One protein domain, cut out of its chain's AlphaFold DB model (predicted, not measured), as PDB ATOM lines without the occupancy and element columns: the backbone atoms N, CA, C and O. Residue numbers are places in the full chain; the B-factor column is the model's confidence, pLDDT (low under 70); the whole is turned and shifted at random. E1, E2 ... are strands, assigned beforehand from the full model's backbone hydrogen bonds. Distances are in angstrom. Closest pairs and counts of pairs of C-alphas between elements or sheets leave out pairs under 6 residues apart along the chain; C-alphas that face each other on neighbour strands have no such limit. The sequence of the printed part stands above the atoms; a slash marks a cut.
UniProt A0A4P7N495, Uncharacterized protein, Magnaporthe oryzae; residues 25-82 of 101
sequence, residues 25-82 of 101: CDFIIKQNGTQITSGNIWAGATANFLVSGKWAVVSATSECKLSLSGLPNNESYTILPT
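What this domain is: This is residues 25 to 82 of the 101 residues of an uncharacterized protein of Magnaporthe oryzae (UniProt A0A4P7N495). Two small three-stranded sheets, E2 E1 E6 and E3 E4 E5, lie face to face as a sandwich that looks like a flattened barrel with two open seams, one between E5 and E6 and one between E2 and E3. The strands run roughly along the longest axis, and the chain changes sheets at the links E2 to E3 and E5 to E6. The printed part has 58 residues with no named helix and six named strands, E1 to E6 along the chain; the class is all strand. Both sheets are antiparallel, in the orders E2 - E1 - E6 and E3 - E4 - E5. The whole is compact, with a radius of gyration of the C-alphas of 10.4 A, and its outline is elongated, 30 by 18 by 15 A.

Where its parts are: Start in the first sheet with E1, residues 25 to 31: find C-alpha 25 at (436.890, 422.654, 400.213), from where the strand runs 19.7 A. E2, residues 34 to 42, is the longest strand, 24.2 A from first to last C-alpha, and bends by 52 degrees at residue 37. E6, residues 77 to 81, runs 13.9 A and ends at C-alpha 81, (440.109, 425.647, 405.803). In the second sheet look for E3, residues 46 to 51, 15.1 A; E4, residues 54 to 60, 19.3 A, beginning at C-alpha 54, (436.565, 443.531, 396.504); and E5, residues 66 to 69, 10.5 A.

How they stand to each other: Look first at E1, the inner strand between the edge strands E2 and E6. E1 and E2 form a hairpin, antiparallel at 155 degrees, with N 29 and O 37 2.8 A apart, within hydrogen-bond range. E1 and E6 are antiparallel at 154 degrees, with N 30 and O 78 at 2.9 A. This sheet is only just strongly twisted, its C-alphas up to 4.3 A off its best plane. Across the sandwich, E3 E4 E5 is a meander, each strand the antiparallel neighbour of the one before. There N 49 and O 56 of the hairpin E3 and E4 are 2.8 A apart, and N 57 and O 69 of the hairpin E4 and E5 2.8 A. The facing parts of the sheets are 8.7 A centre to centre, with strands at 33 degrees. Between the two sheets, the closest C-alphas of E5 and E6 are those of Leu 68 and Ile 79, 6.3 A apart, and the closest C-alphas of E2 and E3 are those of Thr 37 and Val 51, 6.3 A apart. E3 and E6 are apart.

The domain as a whole: The C-alphas farthest apart are those of Ser 62 and Asn 74, 30.1 A. The printed part has no cut and no long link; E5 to E6, with 7 residues, is short, and the other links are tight. The mean pLDDT of the printed part is 94.4, and no printed residue is under 70.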
ATOM      1  N   CYS A  25     435.984 422.073 399.238       94.62
ATOM      2  CA  CYS A  25     436.890 422.654 400.213       94.62
ATOM      3  C   CYS A  25     436.205 423.873 400.835       94.62
ATOM      4  O   CYS A  25     436.090 424.919 400.185       94.62
ATOM      5  N   ASP A  26     435.752 423.739 402.076       96.50
ATOM      6  CA  ASP A  26     435.198 424.850 402.841       96.50
ATOM      7  C   ASP A  26     436.315 425.721 403.415       96.50
ATOM      8  O   ASP A  26     437.365 425.237 403.848       96.50
ATOM      9  N   PHE A  27     436.109 427.035 403.399       96.62
ATOM     10  CA  PHE A  27     437.115 427.985 403.849       96.62
ATOM     11  C   PHE A  27     436.523 429.210 404.536       96.62
ATOM     12  O   PHE A  27     435.392 429.642 404.286       96.62
ATOM     13  N   ILE A  28     437.373 429.850 405.331       97.12
ATOM     14  CA  ILE A  28     437.160 431.180 405.889       97.12
ATOM     15  C   ILE A  28     438.258 432.129 405.419       97.12
ATOM     16  O   ILE A  28     439.426 431.754 405.296       97.12
ATOM     17  N   ILE A  29     437.884 433.384 405.195       96.56
ATOM     18  CA  ILE A  29     438.812 434.481 404.940       96.56
ATOM     19  C   ILE A  29     438.766 435.424 406.134       96.56
ATOM     20  O   ILE A  29     437.698 435.895 406.546       96.56
ATOM     21  N   LYS A  30     439.946 435.709 406.684       95.69
ATOM     22  CA  LYS A  30     440.130 436.655 407.780       95.69
ATOM     23  C   LYS A  30     440.862 437.898 407.291       95.69
ATOM     24  O   LYS A  30     441.779 437.806 406.481       95.69
ATOM     25  N   GLN A  31     440.479 439.047 407.831       94.88
ATOM     26  CA  GLN A  31     441.177 440.319 407.684       94.88
ATOM     27  C   GLN A  31     441.624 440.764 409.074       94.88
ATOM     28  O   GLN A  31     440.808 440.864 409.991       94.88
ATOM     29  N   ASN A  32     442.928 440.977 409.257       93.31
ATOM     30  CA  ASN A  32     443.529 441.316 410.552       93.31
ATOM     31  C   ASN A  32     443.099 440.350 411.680       93.31
ATOM     32  O   ASN A  32     442.775 440.766 412.788       93.31
ATOM     33  N   GLY A  33     443.034 439.049 411.371       91.69
ATOM     34  CA  GLY A  33     442.643 437.995 412.317       91.69
ATOM     35  C   GLY A  33     441.133 437.830 412.546       91.69
ATOM     36  O   GLY A  33     440.730 436.841 413.152       91.69
ATOM     37  N   THR A  34     440.294 438.724 412.018       93.88
ATOM     38  CA  THR A  34     438.828 438.649 412.145       93.88
ATOM     39  C   THR A  34     438.216 438.014 410.905       93.88
ATOM     40  O   THR A  34     438.542 438.418 409.793       93.88
ATOM     41  N   GLN A  35     437.326 437.034 411.070       95.19
ATOM     42  CA  GLN A  35     436.592 436.450 409.945       95.19
ATOM     43  C   GLN A  35     435.666 437.487 409.311       95.19
ATOM     44  O   GLN A  35     434.867 438.117 409.996       95.19
ATOM     45  N   ILE A  36     435.770 437.632 407.993       95.00
ATOM     46  CA  ILE A  36     434.969 438.585 407.209       95.00
ATOM     47  C   ILE A  36     434.135 437.903 406.123       95.00
ATOM     48  O   ILE A  36     433.195 438.493 405.598       95.00
ATOM     49  N   THR A  37     434.486 436.675 405.740       94.81
ATOM     50  CA  THR A  37     433.812 435.903 404.689       94.81
ATOM     51  C   THR A  37     434.081 434.419 404.908       94.81
ATOM     52  O   THR A  37     435.139 434.043 405.413       94.81
ATOM     53  N   SER A  38     433.131 433.582 404.513       95.31
ATOM     54  CA  SER A  38     433.299 432.141 404.342       95.31
ATOM     55  C   SER A  38     432.757 431.732 402.978       95.31
ATOM     56  O   SER A  38     432.000 432.477 402.346       95.31
ATOM     57  N   GLY A  39     433.169 430.570 402.500       95.38
ATOM     58  CA  GLY A  39     432.712 430.041 401.228       95.38
ATOM     59  C   GLY A  39     433.195 428.621 401.021       95.38
ATOM     60  O   GLY A  39     433.840 428.035 401.889       95.38
ATOM     61  N   ASN A  40     432.880 428.092 399.848       96.31
ATOM     62  CA  ASN A  40     433.306 426.773 399.440       96.31
ATOM     63  C   ASN A  40     433.795 426.793 397.995       96.31
ATOM     64  O   ASN A  40     433.375 427.618 397.184       96.31
ATOM     65  N   ILE A  41     434.741 425.924 397.672       95.69
ATOM     66  CA  ILE A  41     435.291 425.808 396.324       95.69
ATOM     67  C   ILE A  41     435.560 424.341 396.023       95.69
ATOM     68  O   ILE A  41     435.993 423.589 396.889       95.69
ATOM     69  N   TRP A  42     435.302 423.917 394.791       95.44
ATOM     70  CA  TRP A  42     435.638 422.560 394.375       95.44
ATOM     71  C   TRP A  42     437.151 422.328 394.436       95.44
ATOM     72  O   TRP A  42     437.940 423.191 394.039       95.44
ATOM     73  N   ALA A  43     437.559 421.145 394.887       94.75
ATOM     74  CA  ALA A  43     438.955 420.739 394.872       94.75
ATOM     75  C   ALA A  43     439.513 420.791 393.438       94.75
ATOM     76  O   ALA A  43     438.907 420.279 392.495       94.75
ATOM     77  N   GLY A  44     440.671 421.432 393.268       95.38
ATOM     78  CA  GLY A  44     441.296 421.664 391.962       95.38
ATOM     79  C   GLY A  44     440.756 422.871 391.182       95.38
ATOM     80  O   GLY A  44     441.196 423.092 390.054       95.38
ATOM     81  N   ALA A  45     439.819 423.645 391.738       96.44
ATOM     82  CA  ALA A  45     439.227 424.796 391.062       96.44
ATOM     83  C   ALA A  45     439.830 426.143 391.495       96.44
ATOM     84  O   ALA A  45     440.444 426.288 392.554       96.44
ATOM     85  N   THR A  46     439.574 427.153 390.661       97.62
ATOM     86  CA  THR A  46     439.857 428.570 390.917       97.62
ATOM     87  C   THR A  46     438.591 429.375 390.646       97.62
ATOM     88  O   THR A  46     437.961 429.194 389.605       97.62
ATOM     89  N   ALA A  47     438.218 430.270 391.559       96.56
ATOM     90  CA  ALA A  47     437.008 431.078 391.450       96.56
ATOM     91  C   ALA A  47     437.179 432.472 392.072       96.56
ATOM     92  O   ALA A  47     438.065 432.709 392.893       96.56
ATOM     93  N   ASN A  48     436.311 433.403 391.664       96.50
ATOM     94  CA  ASN A  48     436.262 434.754 392.217       96.50
ATOM     95  C   ASN A  48     435.255 434.824 393.369       96.50
ATOM     96  O   ASN A  48     434.104 434.422 393.204       96.50
ATOM     97  N   PHE A  49     435.668 435.400 394.496       95.69
ATOM     98  CA  PHE A  49     434.836 435.629 395.676       95.69
ATOM     99  C   PHE A  49     434.802 437.110 396.028       95.69
ATOM    100  O   PHE A  49     435.813 437.808 395.943       95.69
ATOM    101  N   LEU A  50     433.632 437.591 396.440       93.44
ATOM    102  CA  LEU A  50     433.489 438.950 396.941       93.44
ATOM    103  C   LEU A  50     433.908 438.991 398.416       93.44
ATOM    104  O   LEU A  50     433.258 438.384 399.261       93.44
ATOM    105  N   VAL A  51     434.979 439.720 398.719       94.00
ATOM    106  CA  VAL A  51     435.586 439.834 400.052       94.00
ATOM    107  C   VAL A  51     435.660 441.313 400.420       94.00
ATOM    108  O   VAL A  51     436.384 442.081 399.787       94.00
ATOM    109  N   SER A  52     434.874 441.743 401.411       89.56
ATOM    110  CA  SER A  52     434.773 443.158 401.821       89.56
ATOM    111  C   SER A  52     434.554 444.125 400.641       89.56
ATOM    112  O   SER A  52     435.175 445.185 400.560       89.56
ATOM    113  N   GLY A  53     433.702 443.733 399.685       90.62
ATOM    114  CA  GLY A  53     433.382 444.529 398.491       90.62
ATOM    115  C   GLY A  53     434.432 444.497 397.371       90.62
ATOM    116  O   GLY A  53     434.265 445.193 396.373       90.62
ATOM    117  N   LYS A  54     435.499 443.701 397.505       92.50
ATOM    118  CA  LYS A  54     436.565 443.531 396.504       92.50
ATOM    119  C   LYS A  54     436.528 442.107 395.943       92.50
ATOM    120  O   LYS A  54     436.250 441.165 396.680       92.50
ATOM    121  N   TRP A  55     436.809 441.935 394.654       93.75
ATOM    122  CA  TRP A  55     436.897 440.606 394.042       93.75
ATOM    123  C   TRP A  55     438.267 439.986 394.312       93.75
ATOM    124  O   TRP A  55     439.278 440.478 393.815       93.75
ATOM    125  N   ALA A  56     438.286 438.915 395.097       96.19
ATOM    126  CA  ALA A  56     439.466 438.111 395.370       96.19
ATOM    127  C   ALA A  56     439.425 436.811 394.564       96.19
ATOM    128  O   ALA A  56     438.357 436.244 394.336       96.19
ATOM    129  N   VAL A  57     440.594 436.309 394.179       97.75
ATOM    130  CA  VAL A  57     440.740 435.001 393.541       97.75
ATOM    131  C   VAL A  57     441.100 433.985 394.616       97.75
ATOM    132  O   VAL A  57     442.145 434.107 395.260       97.75
ATOM    133  N   VAL A  58     440.245 432.980 394.785       98.00
ATOM    134  CA  VAL A  58     440.487 431.811 395.635       98.00
ATOM    135  C   VAL A  58     440.796 430.624 394.737       98.00
ATOM    136  O   VAL A  58     440.097 430.396 393.749       98.00
ATOM    137  N   SER A  59     441.829 429.857 395.074       97.56
ATOM    138  CA  SER A  59     442.085 428.563 394.437       97.56
ATOM    139  C   SER A  59     442.303 427.469 395.469       97.56
ATOM    140  O   SER A  59     442.810 427.731 396.563       97.56
ATOM    141  N   ALA A  60     441.915 426.252 395.104       97.25
ATOM    142  CA  ALA A  60     442.120 425.049 395.890       97.25
ATOM    143  C   ALA A  60     442.836 423.994 395.050       97.25
ATOM    144  O   ALA A  60     442.472 423.741 393.902       97.25
ATOM    145  N   THR A  61     443.834 423.327 395.626       95.44
ATOM    146  CA  THR A  61     444.385 422.106 395.022       95.44
ATOM    147  C   THR A  61     443.397 420.940 395.150       95.44
ATOM    148  O   THR A  61     442.376 421.042 395.829       95.44
ATOM    149  N   SER A  62     443.712 419.800 394.532       93.38
ATOM    150  CA  SER A  62     442.960 418.549 394.724       93.38
ATOM    151  C   SER A  62     442.970 418.041 396.174       93.38
ATOM    152  O   SER A  62     442.120 417.246 396.543       93.38
ATOM    153  N   GLU A  63     443.925 418.501 396.987       92.50
ATOM    154  CA  GLU A  63     444.065 418.184 398.417       92.50
ATOM    155  C   GLU A  63     443.493 419.302 399.313       92.50
ATOM    156  O   GLU A  63     443.853 419.401 400.482       92.50
ATOM    157  N   CYS A  64     442.682 420.211 398.760       93.81
ATOM    158  CA  CYS A  64     442.133 421.371 399.468       93.81
ATOM    159  C   CYS A  64     443.180 422.301 400.110       93.81
ATOM    160  O   CYS A  64     442.900 422.994 401.088       93.81
ATOM    161  N   LYS A  65     444.387 422.400 399.532       95.44
ATOM    162  CA  LYS A  65     445.327 423.475 399.893       95.44
ATOM    163  C   LYS A  65     444.851 424.774 399.253       95.44
ATOM    164  O   LYS A  65     444.782 424.867 398.027       95.44
ATOM    165  N   LEU A  66     444.518 425.748 400.091       97.06
ATOM    166  CA  LEU A  66     443.881 427.002 399.695       97.06
ATOM    167  C   LEU A  66     444.911 428.106 399.447       97.06
ATOM    168  O   LEU A  66     445.918 428.207 400.147       97.06
ATOM    169  N   SER A  67     444.626 428.981 398.487       97.31
ATOM    170  CA  SER A  67     445.353 430.240 398.311       97.31
ATOM    171  C   SER A  67     444.409 431.385 397.950       97.31
ATOM    172  O   SER A  67     443.328 431.170 397.399       97.31
ATOM    173  N   LEU A  68     444.825 432.605 398.292       96.81
ATOM    174  CA  LEU A  68     444.050 433.833 398.142       96.81
ATOM    175  C   LEU A  68     444.910 434.903 397.465       96.81
ATOM    176  O   LEU A  68     446.057 435.117 397.854       96.81
ATOM    177  N   SER A  69     444.360 435.586 396.463       96.12
ATOM    178  CA  SER A  69     445.041 436.670 395.746       96.12
ATOM    179  C   SER A  69     444.053 437.722 395.225       96.12
ATOM    180  O   SER A  69     442.841 437.580 395.379       96.12
ATOM    181  N   GLY A  70     444.560 438.812 394.640       92.69
ATOM    182  CA  GLY A  70     443.733 439.909 394.113       92.69
ATOM    183  C   GLY A  70     443.267 440.926 395.162       92.69
ATOM    184  O   GLY A  70     442.556 441.870 394.825       92.69
ATOM    185  N   LEU A  71     443.693 440.771 396.420       93.06
ATOM    186  CA  LEU A  71     443.422 441.716 397.501       93.06
ATOM    187  C   LEU A  71     444.581 442.711 397.700       93.06
ATOM    188  O   LEU A  71     445.715 442.419 397.321       93.06
ATOM    189  N   PRO A  72     444.319 443.893 398.287       89.38
ATOM    190  CA  PRO A  72     445.346 444.901 398.531       89.38
ATOM    191  C   PRO A  72     446.435 444.439 399.506       89.38
ATOM    192  O   PRO A  72     446.142 443.891 400.564       89.38
ATOM    193  N   ASN A  73     447.692 444.758 399.191       85.06
ATOM    194  CA  ASN A  73     448.859 444.365 399.994       85.06
ATOM    195  C   ASN A  73     449.023 445.155 401.306       85.06
ATOM    196  O   ASN A  73     449.878 444.822 402.120       85.06
ATOM    197  N   ASN A  74     448.266 446.239 401.498       84.56
ATOM    198  CA  ASN A  74     448.314 447.069 402.706       84.56
ATOM    199  C   ASN A  74     447.465 446.506 403.859       84.56
ATOM    200  O   ASN A  74     447.446 447.090 404.939       84.56
ATOM    201  N   GLU A  75     446.746 445.410 403.629       84.50
ATOM    202  CA  GLU A  75     445.853 444.777 404.593       84.50
ATOM    203  C   GLU A  75     446.271 443.313 404.783       84.50
ATOM    204  O   GLU A  75     446.672 442.638 403.833       84.50
ATOM    205  N   SER A  76     446.206 442.809 406.019       91.75
ATOM    206  CA  SER A  76     446.585 441.427 406.316       91.75
ATOM    207  C   SER A  76     445.392 440.506 406.098       91.75
ATOM    208  O   SER A  76     444.469 440.474 406.917       91.75
ATOM    209  N   TYR A  77     445.408 439.772 404.989       94.94
ATOM    210  CA  TYR A  77     444.398 438.774 404.662       94.94
ATOM    211  C   TYR A  77     444.954 437.362 404.787       94.94
ATOM    212  O   TYR A  77     446.064 437.076 404.339       94.94
ATOM    213  N   THR A  78     444.158 436.460 405.351       95.38
ATOM    214  CA  THR A  78     444.474 435.030 405.413       95.38
ATOM    215  C   THR A  78     443.278 434.198 404.978       95.38
ATOM    216  O   THR A  78     442.128 434.582 405.198       95.38
ATOM    217  N   ILE A  79     443.556 433.055 404.356       97.25
ATOM    218  CA  ILE A  79     442.567 432.032 404.018       97.25
ATOM    219  C   ILE A  79     442.928 430.750 404.757       97.25
ATOM    220  O   ILE A  79     444.103 430.382 404.820       97.25
ATOM    221  N   LEU A  80     441.935 430.105 405.355       95.62
ATOM    222  CA  LEU A  80     442.104 428.890 406.148       95.62
ATOM    223  C   LEU A  80     440.965 427.925 405.818       95.62
ATOM    224  O   LEU A  80     439.855 428.401 405.562       95.62
ATOM    225  N   PRO A  81     441.204 426.603 405.841       94.62
ATOM    226  CA  PRO A  81     440.109 425.647 405.803       94.62
ATOM    227  C   PRO A  81     439.203 425.870 407.015       94.62
ATOM    228  O   PRO A  81     439.681 426.220 408.102       94.62
ATOM    229  N   THR A  82     437.901 425.687 406.826       92.94
ATOM    230  CA  THR A  82     436.986 425.567 407.962       92.94
ATOM    231  C   THR A  82     437.378 424.287 408.694       92.94
ATOM    232  O   THR A  82     437.393 423.220 408.090       92.94
TER     233      THR A  82